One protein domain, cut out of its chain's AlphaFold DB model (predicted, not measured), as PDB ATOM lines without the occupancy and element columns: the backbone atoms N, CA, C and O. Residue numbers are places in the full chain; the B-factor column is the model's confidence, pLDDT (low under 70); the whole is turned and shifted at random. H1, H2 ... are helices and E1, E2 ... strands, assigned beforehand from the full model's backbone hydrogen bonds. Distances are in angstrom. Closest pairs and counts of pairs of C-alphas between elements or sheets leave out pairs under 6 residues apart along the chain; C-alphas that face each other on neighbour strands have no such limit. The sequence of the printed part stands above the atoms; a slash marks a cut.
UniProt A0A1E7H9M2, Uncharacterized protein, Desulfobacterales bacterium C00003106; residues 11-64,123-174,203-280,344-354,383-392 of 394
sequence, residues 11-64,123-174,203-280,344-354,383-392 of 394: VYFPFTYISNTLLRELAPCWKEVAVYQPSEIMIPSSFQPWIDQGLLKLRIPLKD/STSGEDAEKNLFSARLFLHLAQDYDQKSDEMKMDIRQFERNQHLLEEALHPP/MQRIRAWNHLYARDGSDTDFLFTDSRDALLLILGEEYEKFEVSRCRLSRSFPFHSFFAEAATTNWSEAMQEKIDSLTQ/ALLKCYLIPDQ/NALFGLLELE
ATOM      1  N   VAL A  11     267.877 205.968 266.878       93.00
ATOM      2  CA  VAL A  11     268.367 204.611 267.082       93.00
ATOM      3  C   VAL A  11     269.405 204.270 266.026       93.00
ATOM      4  O   VAL A  11     269.119 204.271 264.831       93.00
ATOM      5  N   TYR A  12     270.616 203.959 266.468       94.31
ATOM      6  CA  TYR A  12     271.690 203.538 265.585       94.31
ATOM      7  C   TYR A  12     271.449 202.098 265.114       94.31
ATOM      8  O   TYR A  12     271.264 201.189 265.930       94.31
ATOM      9  N   PHE A  13     271.397 201.895 263.798       92.19
ATOM     10  CA  PHE A  13     270.981 200.642 263.164       92.19
ATOM     11  C   PHE A  13     271.665 200.481 261.799       92.19
ATOM     12  O   PHE A  13     271.765 201.467 261.081       92.19
ATOM     13  N   PRO A  14     272.098 199.279 261.364       92.81
ATOM     14  CA  PRO A  14     271.862 197.948 261.935       92.81
ATOM     15  C   PRO A  14     272.993 197.442 262.837       92.81
ATOM     16  O   PRO A  14     273.007 196.266 263.206       92.81
ATOM     17  N   PHE A  15     273.976 198.276 263.160       93.94
ATOM     18  CA  PHE A  15     275.103 197.859 263.987       93.94
ATOM     19  C   PHE A  15     274.702 197.691 265.453       93.94
ATOM     20  O   PHE A  15     273.803 198.356 265.965       93.94
ATOM     21  N   THR A  16     275.384 196.768 266.123       93.06
ATOM     22  CA  THR A  16     275.256 196.488 267.561       93.06
ATOM     23  C   THR A  16     276.266 197.285 268.386       93.06
ATOM     24  O   THR A  16     276.172 197.318 269.610       93.06
ATOM     25  N   TYR A  17     277.242 197.924 267.743       95.25
ATOM     26  CA  TYR A  17     278.295 198.701 268.381       95.25
ATOM     27  C   TYR A  17     278.397 200.082 267.732       95.25
ATOM     28  O   TYR A  17     278.456 200.167 266.512       95.25
ATOM     29  N   ILE A  18     278.442 201.145 268.539       94.75
ATOM     30  CA  ILE A  18     278.662 202.526 268.096       94.75
ATOM     31  C   ILE A  18     279.996 203.014 268.669       94.75
ATOM     32  O   ILE A  18     280.262 202.834 269.858       94.75
ATOM     33  N   SER A  19     280.851 203.618 267.843       94.19
ATOM     34  CA  SER A  19     282.169 204.055 268.315       94.19
ATOM     35  C   SER A  19     282.061 205.215 269.310       94.19
ATOM     36  O   SER A  19     281.178 206.074 269.225       94.19
ATOM     37  N   ASN A  20     283.025 205.299 270.231       94.06
ATOM     38  CA  ASN A  20     283.133 206.430 271.162       94.06
ATOM     39  C   ASN A  20     283.323 207.773 270.440       94.06
ATOM     40  O   ASN A  20     282.932 208.819 270.959       94.06
ATOM     41  N   THR A  21     283.956 207.742 269.265       91.19
ATOM     42  CA  THR A  21     284.159 208.931 268.429       91.19
ATOM     43  C   THR A  21     282.819 209.444 267.922       91.19
ATOM     44  O   THR A  21     282.499 210.609 268.144       91.19
ATOM     45  N   LEU A  22     282.003 208.554 267.352       91.44
ATOM     46  CA  LEU A  22     280.685 208.904 266.839       91.44
ATOM     47  C   LEU A  22     279.740 209.359 267.964       91.44
ATOM     48  O   LEU A  22     279.069 210.376 267.825       91.44
ATOM     49  N   LEU A  23     279.737 208.691 269.124       94.25
ATOM     50  CA  LEU A  23     278.947 209.141 270.281       94.25
ATOM     51  C   LEU A  23     279.315 210.559 270.734       94.25
ATOM     52  O   LEU A  23     278.431 211.363 271.027       94.25
ATOM     53  N   ARG A  24     280.611 210.891 270.753       92.81
ATOM     54  CA  ARG A  24     281.082 212.236 271.106       92.81
ATOM     55  C   ARG A  24     280.608 213.290 270.108       92.81
ATOM     56  O   ARG A  24     280.315 214.409 270.514       92.81
ATOM     57  N   GLU A  25     280.539 212.939 268.830       89.19
ATOM     58  CA  GLU A  25     280.060 213.826 267.767       89.19
ATOM     59  C   GLU A  25     278.534 213.988 267.781       89.19
ATOM     60  O   GLU A  25     278.030 215.042 267.401       89.19
ATOM     61  N   LEU A  26     277.795 212.991 268.276       90.06
ATOM     62  CA  LEU A  26     276.339 213.051 268.439       90.06
ATOM     63  C   LEU A  26     275.891 213.768 269.719       90.06
ATOM     64  O   LEU A  26     274.779 214.299 269.749       90.06
ATOM     65  N   ALA A  27     276.735 213.803 270.754       91.12
ATOM     66  CA  ALA A  27     276.415 214.388 272.059       91.12
ATOM     67  C   ALA A  27     275.895 215.843 272.014       91.12
ATOM     68  O   ALA A  27     274.992 216.161 272.784       91.12
ATOM     69  N   PRO A  28     276.392 216.741 271.135       88.44
ATOM     70  CA  PRO A  28     275.849 218.096 271.016       88.44
ATOM     71  C   PRO A  28     274.466 218.153 270.351       88.44
ATOM     72  O   PRO A  28     273.720 219.104 270.568       88.44
ATOM     73  N   CYS A  29     274.129 217.163 269.521       84.75
ATOM     74  CA  CYS A  29     272.909 217.158 268.712       84.75
ATOM     75  C   CYS A  29     271.727 216.523 269.454       84.75
ATOM     76  O   CYS A  29     270.579 216.940 269.289       84.75
ATOM     77  N   TRP A  30     272.001 215.515 270.282       88.12
ATOM     78  CA  TRP A  30     270.979 214.663 270.877       88.12
ATOM     79  C   TRP A  30     271.139 214.562 272.388       88.12
ATOM     80  O   TRP A  30     272.236 214.352 272.896       88.12
ATOM     81  N   LYS A  31     270.016 214.653 273.110       90.06
ATOM     82  CA  LYS A  31     269.985 214.424 274.564       90.06
ATOM     83  C   LYS A  31     270.199 212.949 274.912       90.06
ATOM     84  O   LYS A  31     270.826 212.644 275.916       90.06
ATOM     85  N   GLU A  32     269.646 212.059 274.094       92.25
ATOM     86  CA  GLU A  32     269.709 210.606 274.243       92.25
ATOM     87  C   GLU A  32     269.800 209.997 272.836       92.25
ATOM     88  O   GLU A  32     269.121 210.451 271.918       92.25
ATOM     89  N   VAL A  33     270.621 208.968 272.673       93.88
ATOM     90  CA  VAL A  33     270.784 208.139 271.479       93.88
ATOM     91  C   VAL A  33     270.599 206.695 271.910       93.88
ATOM     92  O   VAL A  33     271.071 206.290 272.968       93.88
ATOM     93  N   ALA A  34     269.914 205.895 271.105       94.56
ATOM     94  CA  ALA A  34     269.689 204.490 271.383       94.56
ATOM     95  C   ALA A  34     270.511 203.583 270.462       94.56
ATOM     96  O   ALA A  34     270.718 203.885 269.291       94.56
ATOM     97  N   VAL A  35     270.940 202.438 270.985       94.94
ATOM     98  CA  VAL A  35     271.583 201.368 270.210       94.94
ATOM     99  C   VAL A  35     270.877 200.058 270.515       94.94
ATOM    100  O   VAL A  35     270.584 199.746 271.675       94.94
ATOM    101  N   TYR A  36     270.613 199.279 269.470       93.62
ATOM    102  CA  TYR A  36     270.060 197.943 269.621       93.62
ATOM    103  C   TYR A  36     271.112 196.958 270.144       93.62
ATOM    104  O   TYR A  36     272.221 196.861 269.623       93.62
ATOM    105  N   GLN A  37     270.744 196.201 271.176       94.50
ATOM    106  CA  GLN A  37     271.572 195.178 271.805       94.50
ATOM    107  C   GLN A  37     270.889 193.805 271.717       94.50
ATOM    108  O   GLN A  37     269.699 193.691 272.032       94.50
ATOM    109  N   PRO A  38     271.603 192.733 271.321       92.94
ATOM    110  CA  PRO A  38     270.986 191.411 271.167       92.94
ATOM    111  C   PRO A  38     270.636 190.745 272.510       92.94
ATOM    112  O   PRO A  38     269.754 189.879 272.582       92.94
ATOM    113  N   SER A  39     271.345 191.113 273.583       92.38
ATOM    114  CA  SER A  39     271.093 190.686 274.962       92.38
ATOM    115  C   SER A  39     271.818 191.584 275.973       92.38
ATOM    116  O   SER A  39     272.639 192.413 275.595       92.38
ATOM    117  N   GLU A  40     271.563 191.362 277.263       91.38
ATOM    118  CA  GLU A  40     272.256 192.024 278.383       91.38
ATOM    119  C   GLU A  40     273.628 191.405 278.714       91.38
ATOM    120  O   GLU A  40     274.346 191.904 279.576       91.38
ATOM    121  N   ILE A  41     274.009 190.300 278.063       88.31
ATOM    122  CA  ILE A  41     275.157 189.479 278.482       88.31
ATOM    123  C   ILE A  41     276.495 190.162 278.205       88.31
ATOM    124  O   ILE A  41     277.433 190.017 278.985       88.31
ATOM    125  N   MET A  42     276.599 190.837 277.064       87.06
ATOM    126  CA  MET A  42     277.853 191.361 276.527       87.06
ATOM    127  C   MET A  42     277.673 192.812 276.110       87.06
ATOM    128  O   MET A  42     277.791 193.152 274.937       87.06
ATOM    129  N   ILE A  43     277.352 193.667 277.073       93.25
ATOM    130  CA  ILE A  43     277.364 195.107 276.837       93.25
ATOM    131  C   ILE A  43     278.836 195.551 276.807       93.25
ATOM    132  O   ILE A  43     279.551 195.283 277.779       93.25
ATOM    133  N   PRO A  44     279.309 196.214 275.734       94.25
ATOM    134  CA  PRO A  44     280.674 196.721 275.663       94.25
ATOM    135  C   PRO A  44     280.987 197.622 276.859       94.25
ATOM    136  O   PRO A  44     280.208 198.514 277.200       94.25
ATOM    137  N   SER A  45     282.143 197.435 277.497       93.81
ATOM    138  CA  SER A  45     282.546 198.273 278.636       93.81
ATOM    139  C   SER A  45     282.706 199.745 278.250       93.81
ATOM    140  O   SER A  45     282.500 200.622 279.086       93.81
ATOM    141  N   SER A  46     283.014 200.021 276.977       93.31
ATOM    142  CA  SER A  46     283.082 201.371 276.409       93.31
ATOM    143  C   SER A  46     281.753 202.128 276.471       93.31
ATOM    144  O   SER A  46     281.764 203.355 276.436       93.31
ATOM    145  N   PHE A  47     280.617 201.437 276.611       95.69
ATOM    146  CA  PHE A  47     279.302 202.075 276.682       95.69
ATOM    147  C   PHE A  47     278.970 202.636 278.063       95.69
ATOM    148  O   PHE A  47     278.189 203.581 278.145       95.69
ATOM    149  N   GLN A  48     279.558 202.102 279.140       96.31
ATOM    150  CA  GLN A  48     279.177 202.467 280.513       96.31
ATOM    151  C   GLN A  48     279.243 203.977 280.793       96.31
ATOM    152  O   GLN A  48     278.246 204.520 281.262       96.31
ATOM    153  N   PRO A  49     280.314 204.706 280.411       96.75
ATOM    154  CA  PRO A  49     280.371 206.148 280.643       96.75
ATOM    155  C   PRO A  49     279.225 206.916 279.972       96.75
ATOM    156  O   PRO A  49     278.753 207.910 280.515       96.75
ATOM    157  N   TRP A  50     278.770 206.465 278.801       97.12
ATOM    158  CA  TRP A  50     277.703 207.116 278.040       97.12
ATOM    159  C   TRP A  50     276.311 206.763 278.558       97.12
ATOM    160  O   TRP A  50     275.407 207.596 278.501       97.12
ATOM    161  N   ILE A  51     276.150 205.547 279.085       96.69
ATOM    162  CA  ILE A  51     274.930 205.109 279.769       96.69
ATOM    163  C   ILE A  51     274.764 205.894 281.073       96.69
ATOM    164  O   ILE A  51     273.698 206.454 281.314       96.69
ATOM    165  N   ASP A  52     275.829 206.011 281.871       96.44
ATOM    166  CA  ASP A  52     275.824 206.752 283.139       96.44
ATOM    167  C   ASP A  52     275.539 208.249 282.939       96.44
ATOM    168  O   ASP A  52     274.877 208.883 283.762       96.44
ATOM    169  N   GLN A  53     276.000 208.819 281.821       95.81
ATOM    170  CA  GLN A  53     275.699 210.197 281.416       95.81
ATOM    171  C   GLN A  53     274.265 210.383 280.890       95.81
ATOM    172  O   GLN A  53     273.832 211.518 280.707       95.81
ATOM    173  N   GLY A  54     273.533 209.296 280.629       95.12
ATOM    174  CA  GLY A  54     272.200 209.325 280.026       95.12
ATOM    175  C   GLY A  54     272.188 209.636 278.527       95.12
ATOM    176  O   GLY A  54     271.108 209.768 277.956       95.12
ATOM    177  N   LEU A  55     273.359 209.731 277.880       94.94
ATOM    178  CA  LEU A  55     273.451 209.949 276.436       94.94
ATOM    179  C   LEU A  55     273.125 208.672 275.662       94.94
ATOM    180  O   LEU A  55     272.534 208.754 274.596       94.94
ATOM    181  N   LEU A  56     273.516 207.500 276.168       96.50
ATOM    182  CA  LEU A  56     273.322 206.229 275.475       96.50
ATOM    183  C   LEU A  56     272.271 205.362 276.171       96.50
ATOM    184  O   LEU A  56     272.415 204.984 277.331       96.50
ATOM    185  N   LYS A  57     271.249 204.964 275.416       95.25
ATOM    186  CA  LYS A  57     270.202 204.036 275.836       95.25
ATOM    187  C   LYS A  57     270.331 202.706 275.107       95.25
ATOM    188  O   LYS A  57     270.378 202.651 273.882       95.25
ATOM    189  N   LEU A  58     270.304 201.605 275.847       94.56
ATOM    190  CA  LEU A  58     270.314 200.275 275.244       94.56
ATOM    191  C   LEU A  58     268.888 199.778 275.011       94.56
ATOM    192  O   LEU A  58     268.066 199.749 275.931       94.56
ATOM    193  N   ARG A  59     268.598 199.360 273.778       91.94
ATOM    194  CA  ARG A  59     267.330 198.723 273.410       91.94
ATOM    195  C   ARG A  59     267.537 197.235 273.221       91.94
ATOM    196  O   ARG A  59     268.279 196.813 272.343       91.94
ATOM    197  N   ILE A  60     266.877 196.443 274.057       92.62
ATOM    198  CA  ILE A  60     267.000 194.985 274.065       92.62
ATOM    199  C   ILE A  60     265.602 194.409 273.818       92.62
ATOM    200  O   ILE A  60     264.789 194.421 274.746       92.62
ATOM    201  N   PRO A  61     265.309 193.908 272.603       88.25
ATOM    202  CA  PRO A  61     263.977 193.405 272.254       88.25
ATOM    203  C   PRO A  61     263.517 192.190 273.080       88.25
ATOM    204  O   PRO A  61     262.328 191.907 273.161       88.25
ATOM    205  N   LEU A  62     264.450 191.445 273.689       84.62
ATOM    206  CA  LEU A  62     264.184 190.203 274.427       84.62
ATOM    207  C   LEU A  62     264.866 190.204 275.801       84.62
ATOM    208  O   LEU A  62     265.870 189.517 275.995       84.62
ATOM    209  N   LYS A  63     264.322 190.978 276.747       77.31
ATOM    210  CA  LYS A  63     264.869 191.090 278.113       77.31
ATOM    211  C   LYS A  63     264.761 189.785 278.915       77.31
ATOM    212  O   LYS A  63     265.727 189.380 279.547       77.31
ATOM    213  N   ASP A  64     263.652 189.056 278.784       69.44
ATOM    214  CA  ASP A  64     263.341 187.898 279.644       69.44
ATOM    215  C   ASP A  64     263.626 186.527 278.998       69.44
ATOM    216  O   ASP A  64     262.937 185.537 279.248       69.44
ATOM    217  N   SER A 123     261.871 171.647 259.811       41.03
ATOM    218  CA  SER A 123     260.915 170.981 260.690       41.03
ATOM    219  C   SER A 123     259.852 172.003 261.052       41.03
ATOM    220  O   SER A 123     260.032 172.849 261.910       41.03
ATOM    221  N   THR A 124     258.720 171.966 260.364       42.03
ATOM    222  CA  THR A 124     257.606 172.894 260.579       42.03
ATOM    223  C   THR A 124     256.995 172.725 261.981       42.03
ATOM    224  O   THR A 124     256.025 171.988 262.141       42.03
ATOM    225  N   SER A 125     257.553 173.375 263.006       52.50
ATOM    226  CA  SER A 125     256.950 173.540 264.337       52.50
ATOM    227  C   SER A 125     257.545 174.767 265.054       52.50
ATOM    228  O   SER A 125     258.601 175.269 264.673       52.50
ATOM    229  N   GLY A 126     256.856 175.287 266.078       57.16
ATOM    230  CA  GLY A 126     257.242 176.506 266.812       57.16
ATOM    231  C   GLY A 126     258.647 176.496 267.439       57.16
ATOM    232  O   GLY A 126     259.177 177.567 267.725       57.16
ATOM    233  N   GLU A 127     259.287 175.330 267.570       61.00
ATOM    234  CA  GLU A 127     260.681 175.207 268.020       61.00
ATOM    235  C   GLU A 127     261.683 175.857 267.052       61.00
ATOM    236  O   GLU A 127     262.719 176.367 267.479       61.00
ATOM    237  N   ASP A 128     261.386 175.880 265.750       67.38
ATOM    238  CA  ASP A 128     262.268 176.494 264.750       67.38
ATOM    239  C   ASP A 128     262.312 178.021 264.906       67.38
ATOM    240  O   ASP A 128     263.342 178.644 264.655       67.38
ATOM    241  N   ALA A 129     261.227 178.646 265.379       74.25
ATOM    242  CA  ALA A 129     261.201 180.089 265.620       74.25
ATOM    243  C   ALA A 129     262.135 180.488 266.774       74.25
ATOM    244  O   ALA A 129     262.863 181.473 266.660       74.25
ATOM    245  N   GLU A 130     262.158 179.711 267.858       79.19
ATOM    246  CA  GLU A 130     263.059 179.943 268.994       79.19
ATOM    247  C   GLU A 130     264.521 179.670 268.626       79.19
ATOM    248  O   GLU A 130     265.393 180.484 268.930       79.19
ATOM    249  N   LYS A 131     264.794 178.596 267.871       78.88
ATOM    250  CA  LYS A 131     266.137 178.310 267.336       78.88
ATOM    251  C   LYS A 131     266.642 179.414 266.407       78.88
ATOM    252  O   LYS A 131     267.812 179.795 266.484       78.88
ATOM    253  N   ASN A 132     265.770 179.966 265.563       83.38
ATOM    254  CA  ASN A 132     266.119 181.082 264.683       83.38
ATOM    255  C   ASN A 132     266.452 182.348 265.481       83.38
ATOM    256  O   ASN A 132     267.420 183.032 265.156       83.38
ATOM    257  N   LEU A 133     265.712 182.635 266.556       87.50
ATOM    258  CA  LEU A 133     266.001 183.770 267.439       87.50
ATOM    259  C   LEU A 133     267.308 183.587 268.200       87.50
ATOM    260  O   LEU A 133     268.097 184.523 268.288       87.50
ATOM    261  N   PHE A 134     267.560 182.383 268.714       88.38
ATOM    262  CA  PHE A 134     268.832 182.050 269.345       88.38
ATOM    263  C   PHE A 134     269.998 182.276 268.375       88.38
ATOM    264  O   PHE A 134     270.955 182.975 268.705       88.38
ATOM    265  N   SER A 135     269.879 181.754 267.153       88.19
ATOM    266  CA  SER A 135     270.898 181.889 266.109       88.19
ATOM    267  C   SER A 135     271.110 183.346 265.695       88.19
ATOM    268  O   SER A 135     272.250 183.772 265.530       88.19
ATOM    269  N   ALA A 136     270.033 184.131 265.583       90.75
ATOM    270  CA  ALA A 136     270.102 185.560 265.293       90.75
ATOM    271  C   ALA A 136     270.840 186.333 266.398       90.75
ATOM    272  O   ALA A 136     271.718 187.135 266.094       90.75
ATOM    273  N   ARG A 137     270.546 186.061 267.678       92.56
ATOM    274  CA  ARG A 137     271.243 186.694 268.815       92.56
ATOM    275  C   ARG A 137     272.716 186.314 268.858       92.56
ATOM    276  O   ARG A 137     273.553 187.192 269.036       92.56
ATOM    277  N   LEU A 138     273.026 185.029 268.676       91.31
ATOM    278  CA  LEU A 138     274.403 184.536 268.624       91.31
ATOM    279  C   LEU A 138     275.184 185.239 267.509       91.31
ATOM    280  O   LEU A 138     276.247 185.796 267.763       91.31
ATOM    281  N   PHE A 139     274.622 185.278 266.300       92.38
ATOM    282  CA  PHE A 139     275.222 185.965 265.162       92.38
ATOM    283  C   PHE A 139     275.456 187.458 265.442       92.38
ATOM    284  O   PHE A 139     276.550 187.959 265.198       92.38
ATOM    285  N   LEU A 140     274.466 188.169 265.989       93.81
ATOM    286  CA  LEU A 140     274.592 189.602 266.267       93.81
ATOM    287  C   LEU A 140     275.624 189.912 267.359       93.81
ATOM    288  O   LEU A 140     276.289 190.942 267.285       93.81
ATOM    289  N   HIS A 141     275.802 189.028 268.341       93.75
ATOM    290  CA  HIS A 141     276.884 189.163 269.318       93.75
ATOM    291  C   HIS A 141     278.266 188.963 268.694       93.75
ATOM    292  O   HIS A 141     279.184 189.711 269.018       93.75
ATOM    293  N   LEU A 142     278.420 188.004 267.775       91.00
ATOM    294  CA  LEU A 142     279.672 187.832 267.032       91.00
ATOM    295  C   LEU A 142     279.960 189.045 266.135       91.00
ATOM    296  O   LEU A 142     281.095 189.506 266.074       91.00
ATOM    297  N   ALA A 143     278.929 189.596 265.490       91.44
ATOM    298  CA  ALA A 143     279.044 190.833 264.723       91.44
ATOM    299  C   ALA A 143     279.451 192.024 265.610       91.44
ATOM    300  O   ALA A 143     280.290 192.819 265.209       91.44
ATOM    301  N   GLN A 144     278.922 192.110 266.836       93.62
ATOM    302  CA  GLN A 144     279.306 193.145 267.798       93.62
ATOM    303  C   GLN A 144     280.779 193.049 268.210       93.62
ATOM    304  O   GLN A 144     281.465 194.064 268.258       93.62
ATOM    305  N   ASP A 145     281.258 191.838 268.509       91.62
ATOM    306  CA  ASP A 145     282.664 191.594 268.859       91.62
ATOM    307  C   ASP A 145     283.593 191.974 267.696       91.62
ATOM    308  O   ASP A 145     284.633 192.596 267.900       91.62
ATOM    309  N   TYR A 146     283.184 191.660 266.462       89.75
ATOM    310  CA  TYR A 146     283.903 192.076 265.261       89.75
ATOM    311  C   TYR A 146     283.943 193.601 265.102       89.75
ATOM    312  O   TYR A 146     285.019 194.155 264.882       89.75
ATOM    313  N   ASP A 147     282.803 194.284 265.239       90.75
ATOM    314  CA  ASP A 147     282.732 195.743 265.119       90.75
ATOM    315  C   ASP A 147     283.602 196.431 266.179       90.75
ATOM    316  O   ASP A 147     284.337 197.366 265.860       90.75
ATOM    317  N   GLN A 148     283.568 195.935 267.422       91.94
ATOM    318  CA  GLN A 148     284.388 196.455 268.514       91.94
ATOM    319  C   GLN A 148     285.884 196.296 268.204       91.94
ATOM    320  O   GLN A 148     286.627 197.273 268.265       91.94
ATOM    321  N   LYS A 149     286.329 195.094 267.812       89.69
ATOM    322  CA  LYS A 149     287.733 194.843 267.441       89.69
ATOM    323  C   LYS A 149     288.169 195.660 266.224       89.69
ATOM    324  O   LYS A 149     289.311 196.106 266.155       89.69
ATOM    325  N   SER A 150     287.268 195.866 265.263       87.94
ATOM    326  CA  SER A 150     287.511 196.707 264.089       87.94
ATOM    327  C   SER A 150     287.710 198.175 264.480       87.94
ATOM    328  O   SER A 150     288.629 198.821 263.979       87.94
ATOM    329  N   ASP A 151     286.896 198.701 265.399       88.75
ATOM    330  CA  ASP A 151     287.042 200.061 265.936       88.75
ATOM    331  C   ASP A 151     288.353 200.221 266.721       88.75
ATOM    332  O   ASP A 151     289.103 201.165 266.470       88.75
ATOM    333  N   GLU A 152     288.684 199.262 267.592       90.25
ATOM    334  CA  GLU A 152     289.955 199.224 268.333       90.25
ATOM    335  C   GLU A 152     291.159 199.242 267.373       90.25
ATOM    336  O   GLU A 152     292.036 200.099 267.485       90.25
ATOM    337  N   MET A 153     291.149 198.389 266.344       88.44
ATOM    338  CA  MET A 153     292.201 198.350 265.324       88.44
ATOM    339  C   MET A 153     292.317 199.672 264.549       88.44
ATOM    340  O   MET A 153     293.424 200.154 264.303       88.44
ATOM    341  N   LYS A 154     291.192 200.300 264.177       86.50
ATOM    342  CA  LYS A 154     291.193 201.617 263.515       86.50
ATOM    343  C   LYS A 154     291.783 202.701 264.417       86.50
ATOM    344  O   LYS A 154     292.493 203.580 263.929       86.50
ATOM    345  N   MET A 155     291.495 202.661 265.717       88.06
ATOM    346  CA  MET A 155     292.074 203.594 266.684       88.06
ATOM    347  C   MET A 155     293.589 203.414 266.807       88.06
ATOM    348  O   MET A 155     294.310 204.415 266.799       88.06
ATOM    349  N   ASP A 156     294.068 202.171 266.852       89.75
ATOM    350  CA  ASP A 156     295.497 201.855 266.922       89.75
ATOM    351  C   ASP A 156     296.246 202.316 265.668       89.75
ATOM    352  O   ASP A 156     297.293 202.957 265.778       89.75
ATOM    353  N   ILE A 157     295.676 202.089 264.478       89.31
ATOM    354  CA  ILE A 157     296.233 202.580 263.207       89.31
ATOM    355  C   ILE A 157     296.330 204.111 263.219       89.31
ATOM    356  O   ILE A 157     297.404 204.660 262.986       89.31
ATOM    357  N   ARG A 158     295.257 204.819 263.597       87.19
ATOM    358  CA  ARG A 158     295.266 206.293 263.698       87.19
ATOM    359  C   ARG A 158     296.253 206.813 264.744       87.19
ATOM    360  O   ARG A 158     296.741 207.939 264.647       87.19
ATOM    361  N   GLN A 159     296.497 206.061 265.814       90.12
ATOM    362  CA  GLN A 159     297.509 206.416 266.809       90.12
ATOM    363  C   GLN A 159     298.920 206.215 266.248       90.12
ATOM    364  O   GLN A 159     299.781 207.065 266.475       90.12
ATOM    365  N   PHE A 160     299.145 205.136 265.500       92.69
ATOM    366  CA  PHE A 160     300.405 204.867 264.818       92.69
ATOM    367  C   PHE A 160     300.724 205.943 263.771       92.69
ATOM    368  O   PHE A 160     301.803 206.526 263.833       92.69
ATOM    369  N   GLU A 161     299.772 206.281 262.898       88.88
ATOM    370  CA  GLU A 161     299.913 207.333 261.878       88.88
ATOM    371  C   GLU A 161     300.272 208.689 262.508       88.88
ATOM    372  O   GLU A 161     301.201 209.366 262.069       88.88
ATOM    373  N   ARG A 162     299.608 209.065 263.612       90.38
ATOM    374  CA  ARG A 162     299.948 210.292 264.354       90.38
ATOM    375  C   ARG A 162     301.360 210.261 264.930       90.38
ATOM    376  O   ARG A 162     302.063 211.265 264.876       90.38
ATOM    377  N   ASN A 163     301.781 209.130 265.493       92.25
ATOM    378  CA  ASN A 163     303.128 208.988 266.041       92.25
ATOM    379  C   ASN A 163     304.194 209.041 264.938       92.25
ATOM    380  O   ASN A 163     305.254 209.625 265.154       92.25
ATOM    381  N   GLN A 164     303.907 208.460 263.771       91.25
ATOM    382  CA  GLN A 164     304.772 208.540 262.600       91.25
ATOM    383  C   GLN A 164     304.948 209.996 262.156       91.25
ATOM    384  O   GLN A 164     306.083 210.445 262.034       91.25
ATOM    385  N   HIS A 165     303.856 210.752 262.019       87.38
ATOM    386  CA  HIS A 165     303.922 212.166 261.642       87.38
ATOM    387  C   HIS A 165     304.759 212.996 262.631       87.38
ATOM    388  O   HIS A 165     305.598 213.796 262.226       87.38
ATOM    389  N   LEU A 166     304.585 212.783 263.942       91.81
ATOM    390  CA  LEU A 166     305.384 213.471 264.967       91.81
ATOM    391  C   LEU A 166     306.877 213.120 264.890       91.81
ATOM    392  O   LEU A 166     307.729 213.968 265.153       91.81
ATOM    393  N   LEU A 167     307.207 211.871 264.548       92.75
ATOM    394  CA  LEU A 167     308.590 211.448 264.354       92.75
ATOM    395  C   LEU A 167     309.193 212.079 263.094       92.75
ATOM    396  O   LEU A 167     310.336 212.527 263.129       92.75
ATOM    397  N   GLU A 168     308.436 212.127 261.999       89.81
ATOM    398  CA  GLU A 168     308.856 212.766 260.750       89.81
ATOM    399  C   GLU A 168     309.134 214.258 260.958       89.81
ATOM    400  O   GLU A 168     310.200 214.725 260.560       89.81
ATOM    401  N   GLU A 169     308.255 214.968 261.671       90.38
ATOM    402  CA  GLU A 169     308.426 216.379 262.041       90.38
ATOM    403  C   GLU A 169     309.647 216.600 262.953       90.38
ATOM    404  O   GLU A 169     310.384 217.573 262.797       90.38
ATOM    405  N   ALA A 170     309.910 215.678 263.884       91.50
ATOM    406  CA  ALA A 170     311.075 215.758 264.763       91.50
ATOM    407  C   ALA A 170     312.406 215.491 264.032       91.50
ATOM    408  O   ALA A 170     313.435 216.057 264.408       91.50
ATOM    409  N   LEU A 171     312.406 214.616 263.019       91.19
ATOM    410  CA  LEU A 171     313.592 214.276 262.225       91.19
ATOM    411  C   LEU A 171     313.858 215.281 261.096       91.19
ATOM    412  O   LEU A 171     315.019 215.541 260.779       91.19
ATOM    413  N   HIS A 172     312.802 215.850 260.518       83.50
ATOM    414  CA  HIS A 172     312.850 216.861 259.466       83.50
ATOM    415  C   HIS A 172     312.114 218.115 259.949       83.50
ATOM    416  O   HIS A 172     311.010 218.398 259.477       83.50
ATOM    417  N   PRO A 173     312.695 218.874 260.903       75.38
ATOM    418  CA  PRO A 173     312.108 220.143 261.300       75.38
ATOM    419  C   PRO A 173     311.989 221.015 260.046       75.38
ATOM    420  O   PRO A 173     312.941 221.038 259.261       75.38
ATOM    421  N   PRO A 174     310.854 221.703 259.831       65.25
ATOM    422  CA  PRO A 174     310.619 222.469 258.614       65.25
ATOM    423  C   PRO A 174     311.732 223.510 258.450       65.25
ATOM    424  O   PRO A 174     311.772 224.520 259.151       65.25
ATOM    425  N   MET A 203     273.591 192.117 255.075       83.06
ATOM    426  CA  MET A 203     272.261 191.571 254.776       83.06
ATOM    427  C   MET A 203     271.810 190.562 255.847       83.06
ATOM    428  O   MET A 203     270.648 190.534 256.250       83.06
ATOM    429  N   GLN A 204     272.726 189.723 256.328       85.81
ATOM    430  CA  GLN A 204     272.487 188.728 257.370       85.81
ATOM    431  C   GLN A 204     272.196 189.415 258.708       85.81
ATOM    432  O   GLN A 204     271.302 188.975 259.425       85.81
ATOM    433  N   ARG A 205     272.876 190.528 258.997       90.94
ATOM    434  CA  ARG A 205     272.664 191.390 260.164       90.94
ATOM    435  C   ARG A 205     271.278 192.018 260.158       90.94
ATOM    436  O   ARG A 205     270.549 191.861 261.133       90.94
ATOM    437  N   ILE A 206     270.861 192.621 259.043       89.38
ATOM    438  CA  ILE A 206     269.504 193.168 258.890       89.38
ATOM    439  C   ILE A 206     268.451 192.059 259.055       89.38
ATOM    440  O   ILE A 206     267.469 192.232 259.772       89.38
ATOM    441  N   ARG A 207     268.665 190.875 258.459       87.56
ATOM    442  CA  ARG A 207     267.758 189.723 258.627       87.56
ATOM    443  C   ARG A 207     267.692 189.229 260.073       87.56
ATOM    444  O   ARG A 207     266.600 188.945 260.559       87.56
ATOM    445  N   ALA A 208     268.829 189.137 260.759       90.38
ATOM    446  CA  ALA A 208     268.891 188.757 262.167       90.38
ATOM    447  C   ALA A 208     268.117 189.757 263.038       90.38
ATOM    448  O   ALA A 208     267.328 189.347 263.890       90.38
ATOM    449  N   TRP A 209     268.257 191.056 262.761       91.44
ATOM    450  CA  TRP A 209     267.462 192.083 263.422       91.44
ATOM    451  C   TRP A 209     265.980 191.988 263.112       91.44
ATOM    452  O   TRP A 209     265.196 192.091 264.041       91.44
ATOM    453  N   ASN A 210     265.570 191.710 261.873       87.62
ATOM    454  CA  ASN A 210     264.151 191.539 261.543       87.62
ATOM    455  C   ASN A 210     263.484 190.436 262.383       87.62
ATOM    456  O   ASN A 210     262.321 190.570 262.765       87.62
ATOM    457  N   HIS A 211     264.219 189.373 262.728       86.38
ATOM    458  CA  HIS A 211     263.714 188.340 263.636       86.38
ATOM    459  C   HIS A 211     263.502 188.856 265.067       86.38
ATOM    460  O   HIS A 211     262.534 188.457 265.714       86.38
ATOM    461  N   LEU A 212     264.370 189.745 265.558       87.25
ATOM    462  CA  LEU A 212     264.277 190.320 266.906       87.25
ATOM    463  C   LEU A 212     263.293 191.495 266.987       87.25
ATOM    464  O   LEU A 212     262.509 191.569 267.927       87.25
ATOM    465  N   TYR A 213     263.302 192.372 265.987       82.94
ATOM    466  CA  TYR A 213     262.511 193.597 265.915       82.94
ATOM    467  C   TYR A 213     261.009 193.320 265.867       82.94
ATOM    468  O   TYR A 213     260.222 194.056 266.453       82.94
ATOM    469  N   ALA A 214     260.594 192.204 265.253       80.56
ATOM    470  CA  ALA A 214     259.196 191.764 265.261       80.56
ATOM    471  C   ALA A 214     258.631 191.541 266.678       80.56
ATOM    472  O   ALA A 214     257.415 191.493 266.855       80.56
ATOM    473  N   ARG A 215     259.503 191.377 267.680       80.25
ATOM    474  CA  ARG A 215     259.133 191.232 269.091       80.25
ATOM    475  C   ARG A 215     259.345 192.505 269.900       80.25
ATOM    476  O   ARG A 215     258.927 192.539 271.054       80.25
ATOM    477  N   ASP A 216     259.958 193.530 269.313       80.19
ATOM    478  CA  ASP A 216     260.081 194.812 269.981       80.19
ATOM    479  C   ASP A 216     258.725 195.530 269.984       80.19
ATOM    480  O   ASP A 216     258.025 195.620 268.971       80.19
ATOM    481  N   GLY A 217     258.317 195.999 271.157       71.00
ATOM    482  CA  GLY A 217     257.051 196.695 271.372       71.00
ATOM    483  C   GLY A 217     257.132 198.198 271.112       71.00
ATOM    484  O   GLY A 217     256.114 198.868 271.235       71.00
ATOM    485  N   SER A 218     258.312 198.745 270.797       73.25
ATOM    486  CA  SER A 218     258.476 200.183 270.575       73.25
ATOM    487  C   SER A 218     257.942 200.620 269.210       73.25
ATOM    488  O   SER A 218     258.321 200.073 268.175       73.25
ATOM    489  N   ASP A 219     257.066 201.627 269.216       60.53
ATOM    490  CA  ASP A 219     256.278 202.005 268.039       60.53
ATOM    491  C   ASP A 219     256.868 203.149 267.194       60.53
ATOM    492  O   ASP A 219     256.377 203.370 266.090       60.53
ATOM    493  N   THR A 220     257.901 203.876 267.641       56.34
ATOM    494  CA  THR A 220     258.419 205.038 266.882       56.34
ATOM    495  C   THR A 220     259.912 205.281 267.077       56.34
ATOM    496  O   THR A 220     260.330 205.846 268.085       56.34
ATOM    497  N   ASP A 221     260.703 204.912 266.064       69.00
ATOM    498  CA  ASP A 221     262.152 205.106 266.060       69.00
ATOM    499  C   ASP A 221     262.612 205.827 264.794       69.00
ATOM    500  O   ASP A 221     262.270 205.444 263.672       69.00
ATOM    501  N   PHE A 222     263.424 206.865 264.985       85.56
ATOM    502  CA  PHE A 222     264.242 207.437 263.924       85.56
ATOM    503  C   PHE A 222     265.518 206.601 263.820       85.56
ATOM    504  O   PHE A 222     266.361 206.664 264.708       85.56
ATOM    505  N   LEU A 223     265.648 205.786 262.777       89.06
ATOM    506  CA  LEU A 223     266.811 204.932 262.559       89.06
ATOM    507  C   LEU A 223     267.903 205.720 261.831       89.06
ATOM    508  O   LEU A 223     267.632 206.397 260.840       89.06
ATOM    509  N   PHE A 224     269.148 205.615 262.284       91.00
ATOM    510  CA  PHE A 224     270.283 206.229 261.600       91.00
ATOM    511  C   PHE A 224     271.492 205.300 261.533       91.00
ATOM    512  O   PHE A 224     271.653 204.400 262.356       91.00
ATOM    513  N   THR A 225     272.346 205.535 260.542       91.94
ATOM    514  CA  THR A 225     273.593 204.795 260.324       91.94
ATOM    515  C   THR A 225     274.674 205.727 259.799       91.94
ATOM    516  O   THR A 225     274.366 206.725 259.147       91.94
ATOM    517  N   ASP A 226     275.931 205.395 260.066       89.62
ATOM    518  CA  ASP A 226     277.111 206.001 259.442       89.62
ATOM    519  C   ASP A 226     277.672 205.148 258.288       89.62
ATOM    520  O   ASP A 226     278.577 205.571 257.571       89.62
ATOM    521  N   SER A 227     277.107 203.959 258.053       88.00
ATOM    522  CA  SER A 227     277.463 203.108 256.918       88.00
ATOM    523  C   SER A 227     276.526 203.345 255.742       88.00
ATOM    524  O   SER A 227     275.339 202.998 255.775       88.00
ATOM    525  N   ARG A 228     277.097 203.859 254.650       84.81
ATOM    526  CA  ARG A 228     276.401 204.010 253.371       84.81
ATOM    527  C   ARG A 228     275.846 202.679 252.858       84.81
ATOM    528  O   ARG A 228     274.699 202.632 252.423       84.81
ATOM    529  N   ASP A 229     276.618 201.599 252.953       85.12
ATOM    530  CA  ASP A 229     276.201 200.275 252.476       85.12
ATOM    531  C   ASP A 229     275.011 199.727 253.259       85.12
ATOM    532  O   ASP A 229     274.067 199.193 252.675       85.12
ATOM    533  N   ALA A 230     275.024 199.895 254.585       87.75
ATOM    534  CA  ALA A 230     273.901 199.499 255.420       87.75
ATOM    535  C   ALA A 230     272.627 200.249 255.019       87.75
ATOM    536  O   ALA A 230     271.573 199.633 254.866       87.75
ATOM    537  N   LEU A 231     272.731 201.561 254.785       86.19
ATOM    538  CA  LEU A 231     271.605 202.367 254.330       86.19
ATOM    539  C   LEU A 231     271.067 201.883 252.976       86.19
ATOM    540  O   LEU A 231     269.862 201.680 252.841       86.19
ATOM    541  N   LEU A 232     271.947 201.668 251.993       86.00
ATOM    542  CA  LEU A 232     271.561 201.177 250.665       86.00
ATOM    543  C   LEU A 232     270.817 199.839 250.760       86.00
ATOM    544  O   LEU A 232     269.799 199.647 250.102       86.00
ATOM    545  N   LEU A 233     271.286 198.928 251.615       85.44
ATOM    546  CA  LEU A 233     270.652 197.624 251.806       85.44
ATOM    547  C   LEU A 233     269.300 197.705 252.518       85.44
ATOM    548  O   LEU A 233     268.409 196.918 252.200       85.44
ATOM    549  N   ILE A 234     269.139 198.632 253.462       84.81
ATOM    550  CA  ILE A 234     267.869 198.846 254.166       84.81
ATOM    551  C   ILE A 234     266.822 199.456 253.230       84.81
ATOM    552  O   ILE A 234     265.665 199.040 253.253       84.81
ATOM    553  N   LEU A 235     267.228 200.408 252.389       84.12
ATOM    554  CA  LEU A 235     266.351 201.036 251.399       84.12
ATOM    555  C   LEU A 235     266.071 200.113 250.195       84.12
ATOM    556  O   LEU A 235     265.051 200.256 249.525       84.12
ATOM    557  N   GLY A 236     266.928 199.117 249.946       80.94
ATOM    558  CA  GLY A 236     266.752 198.113 248.895       80.94
ATOM    559  C   GLY A 236     266.874 198.672 247.469       80.94
ATOM    560  O   GLY A 236     267.362 199.777 247.250       80.94
ATOM    561  N   GLU A 237     266.408 197.907 246.471       57.91
ATOM    562  CA  GLU A 237     266.410 198.324 245.049       57.91
ATOM    563  C   GLU A 237     265.466 199.501 244.758       57.91
ATOM    564  O   GLU A 237     265.543 200.120 243.701       57.91
ATOM    565  N   GLU A 238     264.580 199.844 245.695       55.53
ATOM    566  CA  GLU A 238     263.710 201.009 245.570       55.53
ATOM    567  C   GLU A 238     264.401 202.316 246.002       55.53
ATOM    568  O   GLU A 238     263.730 203.340 246.081       55.53
ATOM    569  N   TYR A 239     265.728 202.318 246.211       50.50
ATOM    570  CA  TYR A 239     266.546 203.501 246.533       50.50
ATOM    571  C   TYR A 239     266.269 204.718 245.637       50.50
ATOM    572  O   TYR A 239     266.265 205.841 246.125       50.50
ATOM    573  N   GLU A 240     265.956 204.518 244.351       47.16
ATOM    574  CA  GLU A 240     265.585 205.616 243.436       47.16
ATOM    575  C   GLU A 240     264.305 206.365 243.849       47.16
ATOM    576  O   GLU A 240     264.073 207.482 243.393       47.16
ATOM    577  N   LYS A 241     263.472 205.775 244.713       42.97
ATOM    578  CA  LYS A 241     262.239 206.376 245.241       42.97
ATOM    579  C   LYS A 241     262.410 206.979 246.634       42.97
ATOM    580  O   LYS A 241     261.476 207.611 247.124       42.97
ATOM    581  N   PHE A 242     263.551 206.760 247.287       41.03
ATOM    582  CA  PHE A 242     263.809 207.243 248.639       41.03
ATOM    583  C   PHE A 242     264.724 208.460 248.600       41.03
ATOM    584  O   PHE A 242     265.813 208.424 248.032       41.03
ATOM    585  N   GLU A 243     264.307 209.542 249.250       41.44
ATOM    586  CA  GLU A 243     265.142 210.731 249.350       41.44
ATOM    587  C   GLU A 243     266.007 210.654 250.613       41.44
ATOM    588  O   GLU A 243     265.567 210.909 251.735       41.44
ATOM    589  N   VAL A 244     267.261 210.238 250.425       46.72
ATOM    590  CA  VAL A 244     268.251 210.146 251.501       46.72
ATOM    591  C   VAL A 244     268.683 211.538 251.933       46.72
ATOM    592  O   VAL A 244     269.302 212.288 251.178       46.72
ATOM    593  N   SER A 245     268.396 211.865 253.189       43.34
ATOM    594  CA  SER A 245     268.876 213.090 253.820       43.34
ATOM    595  C   SER A 245     270.303 212.857 254.319       43.34
ATOM    596  O   SER A 245     270.519 212.131 255.290       43.34
ATOM    597  N   ARG A 246     271.283 213.427 253.613       46.84
ATOM    598  CA  ARG A 246     272.709 213.349 253.959       46.84
ATOM    599  C   ARG A 246     273.038 214.468 254.938       46.84
ATOM    600  O   ARG A 246     273.072 215.633 254.549       46.84
ATOM    601  N   CYS A 247     273.281 214.122 256.198       42.56
ATOM    602  CA  CYS A 247     273.771 215.091 257.172       42.56
ATOM    603  C   CYS A 247     275.302 215.059 257.158       42.56
ATOM    604  O   CYS A 247     275.909 214.060 257.545       42.56
ATOM    605  N   ARG A 248     275.919 216.134 256.655       44.00
ATOM    606  CA  ARG A 248     277.375 216.250 256.516       44.00
ATOM    607  C   ARG A 248     277.945 216.993 257.719       44.00
ATOM    608  O   ARG A 248     277.678 218.180 257.888       44.00
ATOM    609  N   LEU A 249     278.740 216.308 258.534       43.81
ATOM    610  CA  LEU A 249     279.461 216.921 259.650       43.81
ATOM    611  C   LEU A 249     280.880 217.279 259.184       43.81
ATOM    612  O   LEU A 249     281.797 216.474 259.301       43.81
ATOM    613  N   SER A 250     281.069 218.471 258.605       35.03
ATOM    614  CA  SER A 250     282.398 218.918 258.150       35.03
ATOM    615  C   SER A 250     283.119 219.734 259.224       35.03
ATOM    616  O   SER A 250     282.590 220.745 259.682       35.03
ATOM    617  N   ARG A 251     284.352 219.345 259.590       38.53
ATOM    618  CA  ARG A 251     285.211 220.041 260.579       38.53
ATOM    619  C   ARG A 251     285.587 221.479 260.211       38.53
ATOM    620  O   ARG A 251     285.968 222.234 261.099       38.53
ATOM    621  N   SER A 252     285.483 221.864 258.938       38.09
ATOM    622  CA  SER A 252     285.781 223.226 258.472       38.09
ATOM    623  C   SER A 252     284.612 224.201 258.639       38.09
ATOM    624  O   SER A 252     284.795 225.409 258.480       38.09
ATOM    625  N   PHE A 253     283.425 223.713 259.010       36.56
ATOM    626  CA  PHE A 253     282.366 224.590 259.484       36.56
ATOM    627  C   PHE A 253     282.768 225.148 260.854       36.56
ATOM    628  O   PHE A 253     283.259 224.386 261.689       36.56
ATOM    629  N   PRO A 254     282.570 226.450 261.131       35.69
ATOM    630  CA  PRO A 254     282.797 227.006 262.457       35.69
ATOM    631  C   PRO A 254     281.768 226.395 263.417       35.69
ATOM    632  O   PRO A 254     280.697 226.943 263.669       35.69
ATOM    633  N   PHE A 255     282.104 225.218 263.944       41.00
ATOM    634  CA  PHE A 255     281.277 224.388 264.819       41.00
ATOM    635  C   PHE A 255     280.769 225.171 266.030       41.00
ATOM    636  O   PHE A 255     279.664 224.937 266.509       41.00
ATOM    637  N   HIS A 256     281.550 226.151 266.485       40.38
ATOM    638  CA  HIS A 256     281.160 227.020 267.580       40.38
ATOM    639  C   HIS A 256     280.047 228.008 267.235       40.38
ATOM    640  O   HIS A 256     279.334 228.365 268.155       40.38
ATOM    641  N   SER A 257     279.854 228.462 265.991       37.81
ATOM    642  CA  SER A 257     278.818 229.467 265.695       37.81
ATOM    643  C   SER A 257     277.464 228.840 265.372       37.81
ATOM    644  O   SER A 257     276.462 229.291 265.916       37.81
ATOM    645  N   PHE A 258     277.425 227.758 264.583       37.09
ATOM    646  CA  PHE A 258     276.165 227.068 264.264       37.09
ATOM    647  C   PHE A 258     275.540 226.434 265.514       37.09
ATOM    648  O   PHE A 258     274.353 226.607 265.768       37.09
ATOM    649  N   PHE A 259     276.350 225.780 266.355       41.50
ATOM    650  CA  PHE A 259     275.888 225.263 267.640       41.50
ATOM    651  C   PHE A 259     275.947 226.280 268.780       41.50
ATOM    652  O   PHE A 259     275.377 225.985 269.807       41.50
ATOM    653  N   ALA A 260     276.544 227.472 268.678       41.50
ATOM    654  CA  ALA A 260     276.248 228.511 269.681       41.50
ATOM    655  C   ALA A 260     274.827 229.048 269.500       41.50
ATOM    656  O   ALA A 260     274.159 229.332 270.488       41.50
ATOM    657  N   GLU A 261     274.348 229.134 268.258       39.75
ATOM    658  CA  GLU A 261     272.970 229.511 267.949       39.75
ATOM    659  C   GLU A 261     272.016 228.320 268.193       39.75
ATOM    660  O   GLU A 261     271.048 228.456 268.937       39.75
ATOM    661  N   ALA A 262     272.354 227.105 267.742       39.62
ATOM    662  CA  ALA A 262     271.588 225.878 268.014       39.62
ATOM    663  C   ALA A 262     271.804 225.254 269.417       39.62
ATOM    664  O   ALA A 262     271.096 224.330 269.796       39.62
ATOM    665  N   ALA A 263     272.740 225.732 270.240       42.59
ATOM    666  CA  ALA A 263     272.759 225.413 271.677       42.59
ATOM    667  C   ALA A 263     271.763 226.285 272.446       42.59
ATOM    668  O   ALA A 263     271.405 225.943 273.572       42.59
ATOM    669  N   THR A 264     271.297 227.396 271.857       47.28
ATOM    670  CA  THR A 264     270.200 228.183 272.438       47.28
ATOM    671  C   THR A 264     268.824 227.628 272.069       47.28
ATOM    672  O   THR A 264     267.894 227.740 272.865       47.28
ATOM    673  N   THR A 265     268.703 226.948 270.928       52.47
ATOM    674  CA  THR A 265     267.509 226.207 270.502       52.47
ATOM    675  C   THR A 265     267.823 224.721 270.436       52.47
ATOM    676  O   THR A 265     268.449 224.291 269.481       52.47
ATOM    677  N   ASN A 266     267.369 223.926 271.417       64.38
ATOM    678  CA  ASN A 266     267.519 222.463 271.416       64.38
ATOM    679  C   ASN A 266     267.196 221.904 270.022       64.38
ATOM    680  O   ASN A 266     266.031 221.795 269.652       64.38
ATOM    681  N   TRP A 267     268.218 221.548 269.243       68.00
ATOM    682  CA  TRP A 267     268.030 221.082 267.869       68.00
ATOM    683  C   TRP A 267     267.113 219.852 267.818       68.00
ATOM    684  O   TRP A 267     266.268 219.738 266.938       68.00
ATOM    685  N   SER A 268     267.194 218.994 268.838       65.31
ATOM    686  CA  SER A 268     266.255 217.888 269.059       65.31
ATOM    687  C   SER A 268     264.799 218.344 269.226       65.31
ATOM    688  O   SER A 268     263.910 217.679 268.716       65.31
ATOM    689  N   GLU A 269     264.539 219.474 269.887       72.50
ATOM    690  CA  GLU A 269     263.196 220.057 270.017       72.50
ATOM    691  C   GLU A 269     262.734 220.685 268.700       72.50
ATOM    692  O   GLU A 269     261.584 220.495 268.330       72.50
ATOM    693  N   ALA A 270     263.619 221.346 267.946       73.75
ATOM    694  CA  ALA A 270     263.289 221.871 266.618       73.75
ATOM    695  C   ALA A 270     263.001 220.745 265.607       73.75
ATOM    696  O   ALA A 270     262.063 220.826 264.814       73.75
ATOM    697  N   MET A 271     263.781 219.662 265.651       67.94
ATOM    698  CA  MET A 271     263.539 218.464 264.850       67.94
ATOM    699  C   MET A 271     262.261 217.751 265.301       67.94
ATOM    700  O   MET A 271     261.488 217.323 264.448       67.94
ATOM    701  N   GLN A 272     261.998 217.677 266.610       70.50
ATOM    702  CA  GLN A 272     260.751 217.137 267.153       70.50
ATOM    703  C   GLN A 272     259.548 217.951 266.688       70.50
ATOM    704  O   GLN A 272     258.617 217.380 266.143       70.50
ATOM    705  N   GLU A 273     259.589 219.275 266.831       75.88
ATOM    706  CA  GLU A 273     258.541 220.181 266.365       75.88
ATOM    707  C   GLU A 273     258.316 220.007 264.863       75.88
ATOM    708  O   GLU A 273     257.177 219.973 264.396       75.88
ATOM    709  N   LYS A 274     259.393 219.807 264.094       70.50
ATOM    710  CA  LYS A 274     259.272 219.522 262.670       70.50
ATOM    711  C   LYS A 274     258.595 218.177 262.419       70.50
ATOM    712  O   LYS A 274     257.669 218.130 261.616       70.50
ATOM    713  N   ILE A 275     258.988 217.104 263.101       64.56
ATOM    714  CA  ILE A 275     258.370 215.778 262.947       64.56
ATOM    715  C   ILE A 275     256.906 215.786 263.422       64.56
ATOM    716  O   ILE A 275     256.040 215.210 262.761       64.56
ATOM    717  N   ASP A 276     256.595 216.505 264.495       68.88
ATOM    718  CA  ASP A 276     255.238 216.711 265.002       68.88
ATOM    719  C   ASP A 276     254.394 217.503 263.993       68.88
ATOM    720  O   ASP A 276     253.268 217.113 263.686       68.88
ATOM    721  N   SER A 277     254.947 218.561 263.386       71.50
ATOM    722  CA  SER A 277     254.258 219.319 262.329       71.50
ATOM    723  C   SER A 277     253.936 218.445 261.115       71.50
ATOM    724  O   SER A 277     252.864 218.545 260.525       71.50
ATOM    725  N   LEU A 278     254.846 217.531 260.791       60.59
ATOM    726  CA  LEU A 278     254.746 216.614 259.667       60.59
ATOM    727  C   LEU A 278     253.776 215.450 259.921       60.59
ATOM    728  O   LEU A 278     253.171 214.937 258.983       60.59
ATOM    729  N   THR A 279     253.610 215.034 261.177       61.47
ATOM    730  CA  THR A 279     252.652 213.989 261.575       61.47
ATOM    731  C   THR A 279     251.242 214.537 261.813       61.47
ATOM    732  O   THR A 279     250.274 213.786 261.692       61.47
ATOM    733  N   GLN A 280     251.105 215.834 262.114       59.34
ATOM    734  CA  GLN A 280     249.816 216.508 262.302       59.34
ATOM    735  C   GLN A 280     249.133 216.942 261.002       59.34
ATOM    736  O   GLN A 280     247.924 217.180 261.027       59.34
ATOM    737  N   ALA A 344     273.557 227.091 253.531       26.77
ATOM    738  CA  ALA A 344     273.481 225.675 253.892       26.77
ATOM    739  C   ALA A 344     272.054 225.127 253.692       26.77
ATOM    740  O   ALA A 344     271.091 225.612 254.281       26.77
ATOM    741  N   LEU A 345     271.925 224.088 252.859       25.12
ATOM    742  CA  LEU A 345     270.662 223.415 252.539       25.12
ATOM    743  C   LEU A 345     270.522 222.133 253.367       25.12
ATOM    744  O   LEU A 345     271.203 221.143 253.103       25.12
ATOM    745  N   LEU A 346     269.602 222.134 254.334       27.83
ATOM    746  CA  LEU A 346     269.152 220.921 255.017       27.83
ATOM    747  C   LEU A 346     267.824 220.477 254.395       27.83
ATOM    748  O   LEU A 346     266.853 221.232 254.384       27.83
ATOM    749  N   LYS A 347     267.780 219.255 253.864       27.23
ATOM    750  CA  LYS A 347     266.561 218.633 253.339       27.23
ATOM    751  C   LYS A 347     266.266 217.381 254.157       27.23
ATOM    752  O   LYS A 347     267.150 216.544 254.308       27.23
ATOM    753  N   CYS A 348     265.049 217.280 254.684       26.62
ATOM    754  CA  CYS A 348     264.563 216.137 255.456       26.62
ATOM    755  C   CYS A 348     263.252 215.642 254.846       26.62
ATOM    756  O   CYS A 348     262.360 216.454 254.597       26.62
ATOM    757  N   TYR A 349     263.120 214.328 254.655       32.25
ATOM    758  CA  TYR A 349     261.934 213.721 254.044       32.25
ATOM    759  C   TYR A 349     261.341 212.612 254.911       32.25
ATOM    760  O   TYR A 349     262.056 211.868 255.582       32.25
ATOM    761  N   LEU A 350     260.010 212.518 254.894       30.16
ATOM    762  CA  LEU A 350     259.234 211.473 255.560       30.16
ATOM    763  C   LEU A 350     258.971 210.324 254.599       30.16
ATOM    764  O   LEU A 350     258.648 210.551 253.433       30.16
ATOM    765  N   ILE A 351     258.975 209.105 255.127       28.84
ATOM    766  CA  ILE A 351     258.573 207.911 254.386       28.84
ATOM    767  C   ILE A 351     257.242 207.404 254.963       28.84
ATOM    768  O   ILE A 351     257.238 206.783 256.028       28.84
ATOM    769  N   PRO A 352     256.095 207.650 254.308       27.69
ATOM    770  CA  PRO A 352     254.867 206.923 254.605       27.69
ATOM    771  C   PRO A 352     254.900 205.552 253.904       27.69
ATOM    772  O   PRO A 352     254.951 205.482 252.675       27.69
ATOM    773  N   ASP A 353     254.864 204.447 254.660       34.62
ATOM    774  CA  ASP A 353     254.843 203.094 254.085       34.62
ATOM    775  C   ASP A 353     253.504 202.815 253.369       34.62
ATOM    776  O   ASP A 353     252.443 202.739 253.993       34.62
ATOM    777  N   GLN A 354     253.551 202.618 252.047       35.47
ATOM    778  CA  GLN A 354     252.478 201.967 251.274       35.47
ATOM    779  C   GLN A 354     252.886 200.583 250.731       35.47
ATOM    780  O   GLN A 354     252.087 199.902 250.080       35.47
ATOM    781  N   ASN A 383     255.676 202.452 260.469       46.44
ATOM    782  CA  ASN A 383     256.438 203.467 259.742       46.44
ATOM    783  C   ASN A 383     257.759 203.708 260.488       46.44
ATOM    784  O   ASN A 383     257.734 203.923 261.698       46.44
ATOM    785  N   ALA A 384     258.890 203.689 259.784       49.00
ATOM    786  CA  ALA A 384     260.198 204.047 260.333       49.00
ATOM    787  C   ALA A 384     260.837 205.146 259.474       49.00
ATOM    788  O   ALA A 384     260.677 205.154 258.252       49.00
ATOM    789  N   LEU A 385     261.547 206.072 260.118       55.22
ATOM    790  CA  LEU A 385     262.317 207.123 259.448       55.22
ATOM    791  C   LEU A 385     263.789 206.704 259.391       55.22
ATOM    792  O   LEU A 385     264.292 206.179 260.380       55.22
ATOM    793  N   PHE A 386     264.467 206.944 258.265       53.50
ATOM    794  CA  PHE A 386     265.878 206.591 258.066       53.50
ATOM    795  C   PHE A 386     266.735 207.829 257.773       53.50
ATOM    796  O   PHE A 386     266.346 208.670 256.962       53.50
ATOM    797  N   GLY A 387     267.917 207.918 258.387       60.12
ATOM    798  CA  GLY A 387     268.918 208.959 258.130       60.12
ATOM    799  C   GLY A 387     270.328 208.400 257.913       60.12
ATOM    800  O   GLY A 387     270.700 207.392 258.517       60.12
ATOM    801  N   LEU A 388     271.120 209.069 257.067       61.19
ATOM    802  CA  LEU A 388     272.547 208.784 256.872       61.19
ATOM    803  C   LEU A 388     273.391 209.901 257.479       61.19
ATOM    804  O   LEU A 388     273.205 211.079 257.156       61.19
ATOM    805  N   LEU A 389     274.346 209.513 258.316       57.94
ATOM    806  CA  LEU A 389     275.313 210.414 258.915       57.94
ATOM    807  C   LEU A 389     276.683 210.156 258.296       57.94
ATOM    808  O   LEU A 389     277.227 209.072 258.433       57.94
ATOM    809  N   GLU A 390     277.249 211.139 257.607       45.19
ATOM    810  CA  GLU A 390     278.590 210.986 257.050       45.19
ATOM    811  C   GLU A 390     279.587 211.870 257.786       45.19
ATOM    812  O   GLU A 390     279.405 213.088 257.910       45.19
ATOM    813  N   LEU A 391     280.655 211.225 258.248       41.62
ATOM    814  CA  LEU A 391     281.795 211.847 258.904       41.62
ATOM    815  C   LEU A 391     282.950 211.920 257.907       41.62
ATOM    816  O   LEU A 391     283.412 210.889 257.420       41.62
ATOM    817  N   GLU A 392     283.427 213.124 257.600       33.88
ATOM    818  CA  GLU A 392     284.666 213.274 256.833       33.88
ATOM    819  C   GLU A 392     285.869 213.014 257.752       33.88
ATOM    820  O   GLU A 392     285.988 213.597 258.836       33.88
TER     821      GLU A 392
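Overview. This is residues 11 to 64, 123 to 174, 203 to 280, 344 to 354 and 383 to 392 of the 394 residues of an uncharacterized protein of Desulfobacterales bacterium C00003106 (UniProt A0A1E7H9M2). One very long helix, H3, runs past one side of a small body and reaches well beyond it, its residues 156 to 171 standing free. The body holds two small sheets, the pair E1 E2 and the three-stranded E3 E5 E4; H5 covers one face of the larger, H4 packs on H3, and H6 and H7 lie far from H3. The printed part has 205 residues, mostly helix, in the order H1 E1 H2 E2 H3 H4 E3 H5 E4 H6 H7 E5; both sheets are parallel. It is only just compact, close to loose, with a radius of gyration of the C-alphas of 19.8 A, and elongated, spanning 73 by 44 by 38 A.

Arrangement. Start at H1, residues 20 to 26, close but not clearly touching H2, residues 45 to 52; their closest C-alphas, Asn 20 and Ser 46, are 7.3 A apart. E1, residues 33 to 36, H2 and E2, residues 56 to 59, form a strand-helix-strand unit, two parallel neighbours with a helix between along the chain, its crossover right-handed; N 57 and O 33 are 2.8 A apart, within hydrogen-bond range. H3, residues 127 to 171, touches H4, residues 203 to 213, with its residues 132 to 143 alone, at a steep tilt of 54 degrees, opposite ways; look at the closest C-alphas, Ala 136 and Ala 208, 4.6 A apart. E3, residues 222 to 225, H5, residues 228 to 241, and E4, residues 246 to 249, make a split unit, also right-handed, with E5, residues 385 to 391, between the strands. N 223 and O 385 are 2.8 A apart; N 247 and O 388, 3.2 A. H5 is on this sheet, height 10.6 A, making two layers, helix on one face; its Leu 231 and Leu 388 have C-alphas 7.0 A apart. H1 only grazes this sheet. H6, residues 255 to 262, and H7, residues 267 to 280, meet only through their link. Every O i to N i+4 pair is within hydrogen-bond range in H1, H3, H4, H6 and H7, but 2 of 4 in H2 and 5 of 10 in H5.

Along the chain. Find C-alpha 20 at (283.133, 206.430, 271.162), where H1 begins. H3 runs 66.0 A from C-alpha 127 at (260.681, 175.207, 268.020) to C-alpha 171; H7 is 19.6 A long, H5 16.5 A, H4 14.9 A. E5, 20.1 A, ends at C-alpha 391, (281.795, 211.847, 258.904).

Size, cuts and confidence. The C-alphas farthest apart, Ser 125 and Pro 174, are 72.9 A apart. Four cuts leave gaps of 25.5 A from C-alpha 64 to 123, 49.4 A from 174 to 203, 26.7 A from 280 to 344 and 9.5 A from 354 to 383. Of the links printed whole, none is long. The mean pLDDT of the printed part is 74.6, with residues 237 to 268, 344 to 354 and 383 to 392 among those under 70.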